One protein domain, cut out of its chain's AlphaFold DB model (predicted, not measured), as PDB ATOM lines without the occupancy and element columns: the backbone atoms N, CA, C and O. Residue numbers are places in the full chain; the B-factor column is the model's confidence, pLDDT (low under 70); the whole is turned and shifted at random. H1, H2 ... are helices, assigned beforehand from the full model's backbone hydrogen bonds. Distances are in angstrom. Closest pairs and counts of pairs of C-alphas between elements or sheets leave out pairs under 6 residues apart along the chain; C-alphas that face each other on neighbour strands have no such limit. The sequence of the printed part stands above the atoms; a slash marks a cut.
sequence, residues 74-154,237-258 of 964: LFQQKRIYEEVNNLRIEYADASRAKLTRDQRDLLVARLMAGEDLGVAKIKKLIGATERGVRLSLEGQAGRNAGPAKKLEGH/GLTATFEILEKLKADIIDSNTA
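What this domain is: This is residues 74 to 154 and 237 to 258 of the 964 residues of the protein "HNH Cas9-type domain-containing protein" of Thalassospira sp. MCCC 1A01428 (UniProt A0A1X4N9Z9). Starting from H4 at one end, you meet a succession of helices, H4, H1, H2 and H3, each packed on the next, with short H5 on H4; loops within residues 86 to 100 and 127 to 154 fill much of the other end. The 103 printed residues, under half in named elements, hold H1 to H5 and no named strand: all helix, compact, radius of gyration of the C-alphas 14.1 A, spans 44 by 27 by 26 A.

How they stand to each other: H4, residues 238 to 250, touches H1, residues 74 to 85, at Leu 245 and Lys 78, closest C-alphas 5.0 A apart, the same way at 33 degrees, a shallow tilt only just short of steep. H1 forms a helical hairpin with H2, residues 101 to 112: closest C-alphas Val 84 and Arg 104, 6.4 A, a steep tilt of 41 degrees, opposite ways. H2 touches H3, residues 119 to 126, with residues 103 to 107 alone; the closest C-alphas, Gln 103 and Ile 126, are 5.3 A apart. H4 touches H5, residues 255 to 258, with residues 244 to 248 alone; the closest C-alphas, Lys 247 and Ala 258, are 5.2 A apart. In H1 to H4 every O i to N i+4 pair is within hydrogen-bond range; H5 is too short for one.

Where its parts are: Find C-alpha 238 at (8.756, -19.623, 116.913); H4 runs 18.7 A from there. H1 spans 16.6 A, H2 15.8 A, H3 10.6 A; H5 ends at C-alpha 258, (-0.664, -10.217, 109.245).

The domain as a whole: Residues 155 to 236 are cut out, leaving 18.8 A between C-alphas 154 and 237. H1 to H2 is a long link. Residues 139 to 148 have pLDDT under 70.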
ATOM      1  N   LEU A  74      13.755 -12.395 117.584       94.69
ATOM      2  CA  LEU A  74      12.601 -12.563 116.696       94.69
ATOM      3  C   LEU A  74      11.328 -11.877 117.228       94.69
ATOM      4  O   LEU A  74      10.605 -11.212 116.479       94.69
ATOM      5  N   PHE A  75      11.047 -11.999 118.531       95.56
ATOM      6  CA  PHE A  75       9.891 -11.327 119.129       95.56
ATOM      7  C   PHE A  75      10.063  -9.807 119.152       95.56
ATOM      8  O   PHE A  75       9.104  -9.078 118.883       95.56
ATOM      9  N   GLN A  76      11.261  -9.316 119.481       95.44
ATOM     10  CA  GLN A  76      11.546  -7.882 119.496       95.44
ATOM     11  C   GLN A  76      11.378  -7.271 118.104       95.44
ATOM     12  O   GLN A  76      10.732  -6.228 117.986       95.44
ATOM     13  N   GLN A  77      11.846  -7.956 117.058       96.69
ATOM     14  CA  GLN A  77      11.627  -7.535 115.677       96.69
ATOM     15  C   GLN A  77      10.133  -7.444 115.344       96.69
ATOM     16  O   GLN A  77       9.657  -6.399 114.892       96.69
ATOM     17  N   LYS A  78       9.367  -8.505 115.635       97.06
ATOM     18  CA  LYS A  78       7.911  -8.544 115.419       97.06
ATOM     19  C   LYS A  78       7.192  -7.410 116.138       97.06
ATOM     20  O   LYS A  78       6.346  -6.751 115.536       97.06
ATOM     21  N   ARG A  79       7.526  -7.170 117.410       96.44
ATOM     22  CA  ARG A  79       6.950  -6.086 118.219       96.44
ATOM     23  C   ARG A  79       7.216  -4.720 117.586       96.44
ATOM     24  O   ARG A  79       6.285  -3.929 117.470       96.44
ATOM     25  N   ILE A  80       8.458  -4.448 117.178       97.50
ATOM     26  CA  ILE A  80       8.847  -3.162 116.582       97.50
ATOM     27  C   ILE A  80       8.048  -2.902 115.303       97.50
ATOM     28  O   ILE A  80       7.419  -1.852 115.184       97.50
ATOM     29  N   TYR A  81       8.009  -3.864 114.377       98.12
ATOM     30  CA  TYR A  81       7.230  -3.717 113.145       98.12
ATOM     31  C   TYR A  81       5.734  -3.532 113.428       98.12
ATOM     32  O   TYR A  81       5.105  -2.657 112.839       98.12
ATOM     33  N   GLU A  82       5.163  -4.301 114.357       95.94
ATOM     34  CA  GLU A  82       3.760  -4.156 114.753       95.94
ATOM     35  C   GLU A  82       3.457  -2.760 115.321       95.94
ATOM     36  O   GLU A  82       2.465  -2.135 114.940       95.94
ATOM     37  N   GLU A  83       4.285  -2.254 116.233       95.00
ATOM     38  CA  GLU A  83       4.084  -0.943 116.852       95.00
ATOM     39  C   GLU A  83       4.208   0.196 115.832       95.00
ATOM     40  O   GLU A  83       3.359   1.091 115.821       95.00
ATOM     41  N   VAL A  84       5.207   0.142 114.942       96.25
ATOM     42  CA  VAL A  84       5.408   1.152 113.892       96.25
ATOM     43  C   VAL A  84       4.284   1.095 112.852       96.25
ATOM     44  O   VAL A  84       3.720   2.135 112.510       96.25
ATOM     45  N   ASN A  85       3.876  -0.095 112.396       96.31
ATOM     46  CA  ASN A  85       2.789  -0.248 111.417       96.31
ATOM     47  C   ASN A  85       1.424   0.207 111.965       96.31
ATOM     48  O   ASN A  85       0.535   0.603 111.202       96.31
ATOM     49  N   ASN A  86       1.237   0.177 113.287       93.56
ATOM     50  CA  ASN A  86       0.034   0.673 113.957       93.56
ATOM     51  C   ASN A  86       0.011   2.201 114.141       93.56
ATOM     52  O   ASN A  86      -1.019   2.754 114.549       93.56
ATOM     53  N   LEU A  87       1.096   2.911 113.814       92.38
ATOM     54  CA  LEU A  87       1.115   4.370 113.846       92.38
ATOM     55  C   LEU A  87       0.154   4.962 112.813       92.38
ATOM     56  O   LEU A  87       0.036   4.490 111.680       92.38
ATOM     57  N   ARG A  88      -0.554   6.014 113.221       91.38
ATOM     58  CA  ARG A  88      -1.397   6.820 112.336       91.38
ATOM     59  C   ARG A  88      -1.018   8.283 112.481       91.38
ATOM     60  O   ARG A  88      -0.807   8.748 113.603       91.38
ATOM     61  N   ILE A  89      -0.954   8.973 111.349       91.06
ATOM     62  CA  ILE A  89      -0.852  10.427 111.273       91.06
ATOM     63  C   ILE A  89      -2.283  10.956 111.206       91.06
ATOM     64  O   ILE A  89      -3.051  10.532 110.346       91.06
ATOM     65  N   GLU A  90      -2.654  11.823 112.138       89.62
ATOM     66  CA  GLU A  90      -3.937  12.522 112.156       89.62
ATOM     67  C   GLU A  90      -3.702  13.979 111.739       89.62
ATOM     68  O   GLU A  90      -2.900  14.678 112.365       89.62
ATOM     69  N   TYR A  91      -4.381  14.434 110.691       86.56
ATOM     70  CA  TYR A  91      -4.266  15.804 110.188       86.56
ATOM     71  C   TYR A  91      -5.325  16.722 110.816       86.56
ATOM     72  O   TYR A  91      -6.241  16.274 111.512       86.56
ATOM     73  N   ALA A  92      -5.193  18.032 110.589       83.38
ATOM     74  CA  ALA A  92      -6.081  19.044 111.167       83.38
ATOM     75  C   ALA A  92      -7.554  18.897 110.728       83.38
ATOM     76  O   ALA A  92      -8.454  19.286 111.469       83.38
ATOM     77  N   ASP A  93      -7.798  18.297 109.562       83.50
ATOM     78  CA  ASP A  93      -9.120  17.968 109.013       83.50
ATOM     79  C   ASP A  93      -9.716  16.660 109.582       83.50
ATOM     80  O   ASP A  93     -10.749  16.185 109.115       83.50
ATOM     81  N   ALA A  94      -9.066  16.073 110.594       78.75
ATOM     82  CA  ALA A  94      -9.381  14.781 111.203       78.75
ATOM     83  C   ALA A  94      -9.210  13.555 110.284       78.75
ATOM     84  O   ALA A  94      -9.539  12.434 110.699       78.75
ATOM     85  N   SER A  95      -8.645  13.723 109.083       85.62
ATOM     86  CA  SER A  95      -8.239  12.599 108.243       85.62
ATOM     87  C   SER A  95      -7.081  11.827 108.889       85.62
ATOM     88  O   SER A  95      -6.312  12.356 109.702       85.62
ATOM     89  N   ARG A  96      -6.982  10.528 108.573       89.25
ATOM     90  CA  ARG A  96      -5.972   9.624 109.137       89.25
ATOM     91  C   ARG A  96      -5.222   8.898 108.035       89.25
ATOM     92  O   ARG A  96      -5.847   8.200 107.242       89.25
ATOM     93  N   ALA A  97      -3.896   8.976 108.056       90.50
ATOM     94  CA  ALA A  97      -3.027   8.240 107.144       90.50
ATOM     95  C   ALA A  97      -2.165   7.202 107.877       90.50
ATOM     96  O   ALA A  97      -1.828   7.352 109.058       90.50
ATOM     97  N   LYS A  98      -1.813   6.129 107.160       93.31
ATOM     98  CA  LYS A  98      -0.715   5.227 107.535       93.31
ATOM     99  C   LYS A  98       0.626   5.899 107.205       93.31
ATOM    100  O   LYS A  98       0.660   6.847 106.426       93.31
ATOM    101  N   LEU A  99       1.713   5.391 107.779       94.50
ATOM    102  CA  LEU A  99       3.062   5.756 107.337       94.50
ATOM    103  C   LEU A  99       3.313   5.271 105.904       94.50
ATOM    104  O   LEU A  99       2.687   4.308 105.460       94.50
ATOM    105  N   THR A 100       4.251   5.903 105.202       95.19
ATOM    106  CA  THR A 100       4.855   5.330 103.989       95.19
ATOM    107  C   THR A 100       5.885   4.257 104.360       95.19
ATOM    108  O   THR A 100       6.305   4.164 105.517       95.19
ATOM    109  N   ARG A 101       6.311   3.435 103.389       95.00
ATOM    110  CA  ARG A 101       7.348   2.411 103.622       95.00
ATOM    111  C   ARG A 101       8.663   3.036 104.076       95.00
ATOM    112  O   ARG A 101       9.174   2.627 105.108       95.00
ATOM    113  N   ASP A 102       9.110   4.103 103.421       95.81
ATOM    114  CA  ASP A 102      10.347   4.803 103.791       95.81
ATOM    115  C   ASP A 102      10.284   5.377 105.212       95.81
ATOM    116  O   ASP A 102      11.221   5.232 105.997       95.81
ATOM    117  N   GLN A 103       9.145   5.974 105.587       96.69
ATOM    118  CA  GLN A 103       8.923   6.460 106.952       96.69
ATOM    119  C   GLN A 103       8.958   5.310 107.966       96.69
ATOM    120  O   GLN A 103       9.577   5.436 109.022       96.69
ATOM    121  N   ARG A 104       8.300   4.185 107.658       96.69
ATOM    122  CA  ARG A 104       8.284   2.977 108.494       96.69
ATOM    123  C   ARG A 104       9.694   2.415 108.658       96.69
ATOM    124  O   ARG A 104      10.121   2.205 109.789       96.69
ATOM    125  N   ASP A 105      10.413   2.201 107.561       97.12
ATOM    126  CA  ASP A 105      11.744   1.587 107.541       97.12
ATOM    127  C   ASP A 105      12.784   2.450 108.263       97.12
ATOM    128  O   ASP A 105      13.588   1.924 109.033       97.12
ATOM    129  N   LEU A 106      12.694   3.780 108.138       97.56
ATOM    130  CA  LEU A 106      13.525   4.703 108.909       97.56
ATOM    131  C   LEU A 106      13.312   4.548 110.421       97.56
ATOM    132  O   LEU A 106      14.277   4.457 111.180       97.56
ATOM    133  N   LEU A 107      12.056   4.516 110.882       97.56
ATOM    134  CA  LEU A 107      11.755   4.350 112.308       97.56
ATOM    135  C   LEU A 107      12.177   2.968 112.816       97.56
ATOM    136  O   LEU A 107      12.763   2.869 113.895       97.56
ATOM    137  N   VAL A 108      11.910   1.915 112.036       97.94
ATOM    138  CA  VAL A 108      12.309   0.544 112.367       97.94
ATOM    139  C   VAL A 108      13.824   0.447 112.505       97.94
ATOM    140  O   VAL A 108      14.276  -0.075 113.516       97.94
ATOM    141  N   ALA A 109      14.616   0.990 111.577       97.50
ATOM    142  CA  ALA A 109      16.077   0.930 111.651       97.50
ATOM    143  C   ALA A 109      16.624   1.533 112.958       97.50
ATOM    144  O   ALA A 109      17.495   0.951 113.606       97.50
ATOM    145  N   ARG A 110      16.066   2.670 113.396       97.31
ATOM    146  CA  ARG A 110      16.448   3.324 114.659       97.31
ATOM    147  C   ARG A 110      16.060   2.485 115.880       97.31
ATOM    148  O   ARG A 110      16.891   2.268 116.758       97.31
ATOM    149  N   LEU A 111      14.830   1.967 115.912       97.44
ATOM    150  CA  LEU A 111      14.349   1.110 117.003       97.44
ATOM    151  C   LEU A 111      15.134  -0.205 117.073       97.44
ATOM    152  O   LEU A 111      15.485  -0.646 118.165       97.44
ATOM    153  N   MET A 112      15.458  -0.809 115.928       96.25
ATOM    154  CA  MET A 112      16.276  -2.021 115.848       96.25
ATOM    155  C   MET A 112      17.682  -1.786 116.388       96.25
ATOM    156  O   MET A 112      18.196  -2.660 117.064       96.25
ATOM    157  N   ALA A 113      18.265  -0.597 116.213       93.56
ATOM    158  CA  ALA A 113      19.547  -0.234 116.823       93.56
ATOM    159  C   ALA A 113      19.486  -0.026 118.355       93.56
ATOM    160  O   ALA A 113      20.488   0.327 118.967       93.56
ATOM    161  N   GLY A 114      18.327  -0.234 118.991       92.31
ATOM    162  CA  GLY A 114      18.141  -0.072 120.435       92.31
ATOM    163  C   GLY A 114      17.708   1.332 120.865       92.31
ATOM    164  O   GLY A 114      17.566   1.577 122.061       92.31
ATOM    165  N   GLU A 115      17.455   2.252 119.928       94.50
ATOM    166  CA  GLU A 115      17.049   3.618 120.262       94.50
ATOM    167  C   GLU A 115      15.554   3.722 120.597       94.50
ATOM    168  O   GLU A 115      14.700   3.402 119.774       94.50
ATOM    169  N   ASP A 116      15.230   4.290 121.760       93.00
ATOM    170  CA  ASP A 116      13.864   4.696 122.098       93.00
ATOM    171  C   ASP A 116      13.444   5.968 121.337       93.00
ATOM    172  O   ASP A 116      14.128   6.997 121.360       93.00
ATOM    173  N   LEU A 117      12.255   5.948 120.730       94.06
ATOM    174  CA  LEU A 117      11.732   7.068 119.944       94.06
ATOM    175  C   LEU A 117      10.524   7.727 120.619       94.06
ATOM    176  O   LEU A 117       9.421   7.180 120.673       94.06
ATOM    177  N   GLY A 118      10.717   8.954 121.107       90.44
ATOM    178  CA  GLY A 118       9.625   9.821 121.559       90.44
ATOM    179  C   GLY A 118       8.896  10.505 120.396       90.44
ATOM    180  O   GLY A 118       9.472  10.720 119.330       90.44
ATOM    181  N   VAL A 119       7.649  10.930 120.619       89.25
ATOM    182  CA  VAL A 119       6.783  11.568 119.602       89.25
ATOM    183  C   VAL A 119       7.469  12.696 118.830       89.25
ATOM    184  O   VAL A 119       7.393  12.722 117.605       89.25
ATOM    185  N   ALA A 120       8.148  13.618 119.520       89.12
ATOM    186  CA  ALA A 120       8.813  14.750 118.872       89.12
ATOM    187  C   ALA A 120       9.890  14.290 117.874       89.12
ATOM    188  O   ALA A 120       9.997  14.823 116.769       89.12
ATOM    189  N   LYS A 121      10.648  13.251 118.242       93.50
ATOM    190  CA  LYS A 121      11.679  12.661 117.389       93.50
ATOM    191  C   LYS A 121      11.068  11.917 116.206       93.50
ATOM    192  O   LYS A 121      11.537  12.093 115.090       93.50
ATOM    193  N   ILE A 122       9.989  11.165 116.437       94.19
ATOM    194  CA  ILE A 122       9.245  10.476 115.372       94.19
ATOM    195  C   ILE A 122       8.741  11.491 114.341       94.19
ATOM    196  O   ILE A 122       9.025  11.330 113.161       94.19
ATOM    197  N   LYS A 123       8.074  12.570 114.780       92.88
ATOM    198  CA  LYS A 123       7.582  13.637 113.890       92.88
ATOM    199  C   LYS A 123       8.695  14.242 113.042       92.88
ATOM    200  O   LYS A 123       8.505  14.417 111.845       92.88
ATOM    201  N   LYS A 124       9.857  14.512 113.647       94.25
ATOM    202  CA  LYS A 124      11.031  15.019 112.927       94.25
ATOM    203  C   LYS A 124      11.524  14.030 111.866       94.25
ATOM    204  O   LYS A 124      11.802  14.450 110.752       94.25
ATOM    205  N   LEU A 125      11.622  12.743 112.202       94.56
ATOM    206  CA  LEU A 125      12.126  11.707 111.291       94.56
ATOM    207  C   LEU A 125      11.200  11.475 110.093       94.56
ATOM    208  O   LEU A 125      11.687  11.291 108.986       94.56
ATOM    209  N   ILE A 126       9.881  11.512 110.294       93.75
ATOM    210  CA  ILE A 126       8.908  11.251 109.218       93.75
ATOM    211  C   ILE A 126       8.443  12.517 108.479       93.75
ATOM    212  O   ILE A 126       7.580  12.421 107.609       93.75
ATOM    213  N   GLY A 127       8.958  13.698 108.845       89.94
ATOM    214  CA  GLY A 127       8.565  14.984 108.251       89.94
ATOM    215  C   GLY A 127       7.185  15.506 108.682       89.94
ATOM    216  O   GLY A 127       6.637  16.394 108.043       89.94
ATOM    217  N   ALA A 128       6.608  14.993 109.772       87.62
ATOM    218  CA  ALA A 128       5.271  15.348 110.262       87.62
ATOM    219  C   ALA A 128       5.307  16.458 111.335       87.62
ATOM    220  O   ALA A 128       4.781  16.292 112.439       87.62
ATOM    221  N   THR A 129       5.977  17.577 111.044       85.81
ATOM    222  CA  THR A 129       6.192  18.690 111.997       85.81
ATOM    223  C   THR A 129       5.229  19.866 111.823       85.81
ATOM    224  O   THR A 129       5.318  20.845 112.563       85.81
ATOM    225  N   GLU A 130       4.314  19.788 110.861       86.38
ATOM    226  CA  GLU A 130       3.348  20.848 110.573       86.38
ATOM    227  C   GLU A 130       2.363  21.088 111.730       86.38
ATOM    228  O   GLU A 130       1.991  20.186 112.492       86.38
ATOM    229  N   ARG A 131       1.908  22.339 111.862       80.81
ATOM    230  CA  ARG A 131       0.974  22.740 112.917       80.81
ATOM    231  C   ARG A 131      -0.382  22.064 112.698       80.81
ATOM    232  O   ARG A 131      -0.998  22.223 111.656       80.81
ATOM    233  N   GLY A 132      -0.867  21.358 113.717       78.31
ATOM    234  CA  GLY A 132      -2.139  20.625 113.657       78.31
ATOM    235  C   GLY A 132      -1.995  19.143 113.305       78.31
ATOM    236  O   GLY A 132      -2.954  18.404 113.500       78.31
ATOM    237  N   VAL A 133      -0.804  18.687 112.894       85.25
ATOM    238  CA  VAL A 133      -0.521  17.263 112.670       85.25
ATOM    239  C   VAL A 133      -0.246  16.551 113.988       85.25
ATOM    240  O   VAL A 133       0.527  17.015 114.840       85.25
ATOM    241  N   ARG A 134      -0.881  15.391 114.160       87.06
ATOM    242  CA  ARG A 134      -0.803  14.574 115.366       87.06
ATOM    243  C   ARG A 134      -0.454  13.124 115.053       87.06
ATOM    244  O   ARG A 134      -0.717  12.633 113.964       87.06
ATOM    245  N   LEU A 135       0.144  12.433 116.016       87.12
ATOM    246  CA  LEU A 135       0.384  10.990 115.954       87.12
ATOM    247  C   LEU A 135      -0.596  10.250 116.860       87.12
ATOM    248  O   LEU A 135      -0.925  10.736 117.937       87.12
ATOM    249  N   SER A 136      -0.967   9.022 116.501       85.19
ATOM    250  CA  SER A 136      -1.779   8.141 117.361       85.19
ATOM    251  C   SER A 136      -1.137   7.822 118.726       85.19
ATOM    252  O   SER A 136      -1.821   7.350 119.634       85.19
ATOM    253  N   LEU A 137       0.163   8.099 118.892       80.62
ATOM    254  CA  LEU A 137       0.887   8.036 120.170       80.62
ATOM    255  C   LEU A 137       0.622   9.240 121.086       80.62
ATOM    256  O   LEU A 137       0.850   9.158 122.295       80.62
ATOM    257  N   GLU A 138       0.172  10.360 120.522       74.75
ATOM    258  CA  GLU A 138      -0.219  11.550 121.266       74.75
ATOM    259  C   GLU A 138      -1.634  11.331 121.816       74.75
ATOM    260  O   GLU A 138      -2.595  11.212 121.058       74.75
ATOM    261  N   GLY A 139      -1.785  11.273 123.146       62.09
ATOM    262  CA  GLY A 139      -3.107  11.170 123.782       62.09
ATOM    263  C   GLY A 139      -4.060  12.269 123.290       62.09
ATOM    264  O   GLY A 139      -3.597  13.328 122.885       62.09
ATOM    265  N   GLN A 140      -5.382  12.048 123.278       57.28
ATOM    266  CA  GLN A 140      -6.368  12.996 122.710       57.28
ATOM    267  C   GLN A 140      -6.166  14.460 123.149       57.28
ATOM    268  O   GLN A 140      -5.823  14.714 124.298       57.28
ATOM    269  N   ALA A 141      -6.415  15.422 122.252       47.44
ATOM    270  CA  ALA A 141      -6.288  16.849 122.551       47.44
ATOM    271  C   ALA A 141      -7.284  17.308 123.637       47.44
ATOM    272  O   ALA A 141      -8.454  16.928 123.622       47.44
ATOM    273  N   GLY A 142      -6.821  18.154 124.563       52.03
ATOM    274  CA  GLY A 142      -7.639  18.797 125.598       52.03
ATOM    275  C   GLY A 142      -7.001  18.770 126.991       52.03
ATOM    276  O   GLY A 142      -6.005  18.087 127.224       52.03
ATOM    277  N   ARG A 143      -7.619  19.466 127.960       42.34
ATOM    278  CA  ARG A 143      -7.179  19.553 129.379       42.34
ATOM    279  C   ARG A 143      -7.096  18.193 130.112       42.34
ATOM    280  O   ARG A 143      -6.720  18.147 131.277       42.34
ATOM    281  N   ASN A 144      -7.457  17.093 129.444       47.88
ATOM    282  CA  ASN A 144      -7.536  15.733 129.977       47.88
ATOM    283  C   ASN A 144      -6.688  14.694 129.208       47.88
ATOM    284  O   ASN A 144      -6.857  13.499 129.455       47.88
ATOM    285  N   ALA A 145      -5.784  15.119 128.315       53.91
ATOM    286  CA  ALA A 145      -4.905  14.229 127.549       53.91
ATOM    287  C   ALA A 145      -4.025  13.341 128.456       53.91
ATOM    288  O   ALA A 145      -3.446  13.815 129.438       53.91
ATOM    289  N   GLY A 146      -3.911  12.044 128.145       54.19
ATOM    290  CA  GLY A 146      -2.866  11.184 128.717       54.19
ATOM    291  C   GLY A 146      -1.476  11.546 128.166       54.19
ATOM    292  O   GLY A 146      -1.405  12.172 127.107       54.19
ATOM    293  N   PRO A 147      -0.374  11.173 128.847       60.34
ATOM    294  CA  PRO A 147       0.970  11.467 128.354       60.34
ATOM    295  C   PRO A 147       1.218  10.784 127.003       60.34
ATOM    296  O   PRO A 147       0.718   9.686 126.752       60.34
ATOM    297  N   ALA A 148       1.992  11.445 126.142       67.62
ATOM    298  CA  ALA A 148       2.431  10.884 124.873       67.62
ATOM    299  C   ALA A 148       3.230   9.591 125.108       67.62
ATOM    300  O   ALA A 148       4.121   9.554 125.959       67.62
ATOM    301  N   LYS A 149       2.906   8.529 124.365       76.50
ATOM    302  CA  LYS A 149       3.655   7.265 124.423       76.50
ATOM    303  C   LYS A 149       4.933   7.365 123.585       76.50
ATOM    304  O   LYS A 149       4.932   8.007 122.537       76.50
ATOM    305  N   LYS A 150       6.010   6.713 124.033       87.12
ATOM    306  CA  LYS A 150       7.219   6.465 123.229       87.12
ATOM    307  C   LYS A 150       7.168   5.065 122.616       87.12
ATOM    308  O   LYS A 150       6.480   4.202 123.162       87.12
ATOM    309  N   LEU A 151       7.893   4.859 121.520       90.88
ATOM    310  CA  LEU A 151       8.214   3.526 121.016       90.88
ATOM    311  C   LEU A 151       9.521   3.060 121.658       90.88
ATOM    312  O   LEU A 151      10.505   3.801 121.654       90.88
ATOM    313  N   GLU A 152       9.501   1.864 122.237       91.69
ATOM    314  CA  GLU A 152      10.683   1.266 122.864       91.69
ATOM    315  C   GLU A 152      11.557   0.598 121.800       91.69
ATOM    316  O   GLU A 152      11.039  -0.125 120.941       91.69
ATOM    317  N   GLY A 153      12.869   0.819 121.872       93.88
ATOM    318  CA  GLY A 153      13.858   0.171 121.014       93.88
ATOM    319  C   GLY A 153      13.993  -1.328 121.291       93.88
ATOM    320  O   GLY A 153      13.376  -1.885 122.204       93.88
ATOM    321  N   HIS A 154      14.799  -2.008 120.483       95.50
ATOM    322  CA  HIS A 154      15.087  -3.429 120.630       95.50
ATOM    323  C   HIS A 154      15.712  -3.695 122.004       95.50
ATOM    324  O   HIS A 154      16.838  -3.278 122.270       95.50
ATOM    325  N   GLY A 237       4.546 -18.757 119.253       94.31
ATOM    326  CA  GLY A 237       5.719 -19.632 119.248       94.31
ATOM    327  C   GLY A 237       6.682 -19.185 118.155       94.31
ATOM    328  O   GLY A 237       6.488 -18.104 117.591       94.31
ATOM    329  N   LEU A 238       7.709 -19.979 117.870       94.25
ATOM    330  CA  LEU A 238       8.756 -19.623 116.913       94.25
ATOM    331  C   LEU A 238       8.182 -19.370 115.507       94.25
ATOM    332  O   LEU A 238       8.215 -18.233 115.031       94.25
ATOM    333  N   THR A 239       7.568 -20.387 114.901       95.62
ATOM    334  CA  THR A 239       7.079 -20.349 113.512       95.62
ATOM    335  C   THR A 239       6.025 -19.263 113.320       95.62
ATOM    336  O   THR A 239       6.142 -18.411 112.443       95.62
ATOM    337  N   ALA A 240       5.032 -19.205 114.212       95.19
ATOM    338  CA  ALA A 240       3.970 -18.208 114.102       95.19
ATOM    339  C   ALA A 240       4.479 -16.765 114.268       95.19
ATOM    340  O   ALA A 240       3.915 -15.837 113.695       95.19
ATOM    341  N   THR A 241       5.529 -16.541 115.068       96.94
ATOM    342  CA  THR A 241       6.128 -15.200 115.188       96.94
ATOM    343  C   THR A 241       6.855 -14.819 113.903       96.94
ATOM    344  O   THR A 241       6.711 -13.682 113.454       96.94
ATOM    345  N   PHE A 242       7.586 -15.764 113.309       96.94
ATOM    346  CA  PHE A 242       8.301 -15.576 112.052       96.94
ATOM    347  C   PHE A 242       7.352 -15.227 110.900       96.94
ATOM    348  O   PHE A 242       7.505 -14.182 110.272       96.94
ATOM    349  N   GLU A 243       6.309 -16.025 110.677       97.44
ATOM    350  CA  GLU A 243       5.362 -15.794 109.580       97.44
ATOM    351  C   GLU A 243       4.617 -14.458 109.710       97.44
ATOM    352  O   GLU A 243       4.441 -13.735 108.728       97.44
ATOM    353  N   ILE A 244       4.221 -14.083 110.934       97.44
ATOM    354  CA  ILE A 244       3.603 -12.774 111.191       97.44
ATOM    355  C   ILE A 244       4.594 -11.648 110.889       97.44
ATOM    356  O   ILE A 244       4.214 -10.652 110.273       97.44
ATOM    357  N   LEU A 245       5.851 -11.780 111.324       97.88
ATOM    358  CA  LEU A 245       6.885 -10.783 111.064       97.88
ATOM    359  C   LEU A 245       7.109 -10.585 109.559       97.88
ATOM    360  O   LEU A 245       7.171  -9.440 109.120       97.88
ATOM    361  N   GLU A 246       7.159 -11.658 108.772       98.12
ATOM    362  CA  GLU A 246       7.317 -11.575 107.313       98.12
ATOM    363  C   GLU A 246       6.192 -10.758 106.659       98.12
ATOM    364  O   GLU A 246       6.451  -9.870 105.842       98.12
ATOM    365  N   LYS A 247       4.934 -10.963 107.075       98.06
ATOM    366  CA  LYS A 247       3.803 -10.161 106.571       98.06
ATOM    367  C   LYS A 247       3.865  -8.701 107.028       98.06
ATOM    368  O   LYS A 247       3.588  -7.803 106.236       98.06
ATOM    369  N   LEU A 248       4.283  -8.446 108.270       97.75
ATOM    370  CA  LEU A 248       4.479  -7.084 108.790       97.75
ATOM    371  C   LEU A 248       5.641  -6.338 108.108       97.75
ATOM    372  O   LEU A 248       5.610  -5.107 108.012       97.75
ATOM    373  N   LYS A 249       6.672  -7.057 107.646       97.38
ATOM    374  CA  LYS A 249       7.771  -6.503 106.844       97.38
ATOM    375  C   LYS A 249       7.288  -6.139 105.442       97.38
ATOM    376  O   LYS A 249       7.582  -5.032 104.977       97.38
ATOM    377  N   ALA A 250       6.517  -7.028 104.816       96.38
ATOM    378  CA  ALA A 250       6.015  -6.870 103.454       96.38
ATOM    379  C   ALA A 250       4.998  -5.725 103.295       96.38
ATOM    380  O   ALA A 250       4.999  -5.053 102.258       96.38
ATOM    381  N   ASP A 251       4.147  -5.476 104.297       94.88
ATOM    382  CA  ASP A 251       3.108  -4.442 104.220       94.88
ATOM    383  C   ASP A 251       2.841  -3.722 105.555       94.88
ATOM    384  O   ASP A 251       3.160  -4.201 106.642       94.88
ATOM    385  N   ILE A 252       2.224  -2.541 105.478       95.06
ATOM    386  CA  ILE A 252       1.878  -1.696 106.626       95.06
ATOM    387  C   ILE A 252       0.487  -2.091 107.129       95.06
ATOM    388  O   ILE A 252      -0.532  -1.419 106.908       95.06
ATOM    389  N   ILE A 253       0.460  -3.233 107.806       94.25
ATOM    390  CA  ILE A 253      -0.732  -3.884 108.356       94.25
ATOM    391  C   ILE A 253      -0.571  -4.144 109.855       94.25
ATOM    392  O   ILE A 253       0.541  -4.136 110.385       94.25
ATOM    393  N   ASP A 254      -1.688  -4.334 110.556       92.62
ATOM    394  CA  ASP A 254      -1.673  -4.735 111.962       92.62
ATOM    395  C   ASP A 254      -1.411  -6.242 112.113       92.62
ATOM    396  O   ASP A 254      -1.539  -7.023 111.167       92.62
ATOM    397  N   SER A 255      -1.066  -6.671 113.329       91.44
ATOM    398  CA  SER A 255      -0.680  -8.059 113.589       91.44
ATOM    399  C   SER A 255      -1.797  -9.085 113.372       91.44
ATOM    400  O   SER A 255      -1.457 -10.245 113.147       91.44
ATOM    401  N   ASN A 256      -3.082  -8.719 113.472       90.62
ATOM    402  CA  ASN A 256      -4.162  -9.676 113.208       90.62
ATOM    403  C   ASN A 256      -4.285  -9.903 111.704       90.62
ATOM    404  O   ASN A 256      -4.262 -11.046 111.265       90.62
ATOM    405  N   THR A 257      -4.296  -8.818 110.923       94.06
ATOM    406  CA  THR A 257      -4.275  -8.891 109.455       94.06
ATOM    407  C   THR A 257      -3.048  -9.668 108.955       94.06
ATOM    408  O   THR A 257      -3.160 -10.497 108.059       94.06
ATOM    409  N   ALA A 258      -1.876  -9.460 109.565       95.56
ATOM    410  CA  ALA A 258      -0.664 -10.217 109.245       95.56
ATOM    411  C   ALA A 258      -0.809 -11.723 109.529       95.56
ATOM    412  O   ALA A 258      -0.408 -12.538 108.704       95.56
TER     413      ALA A 258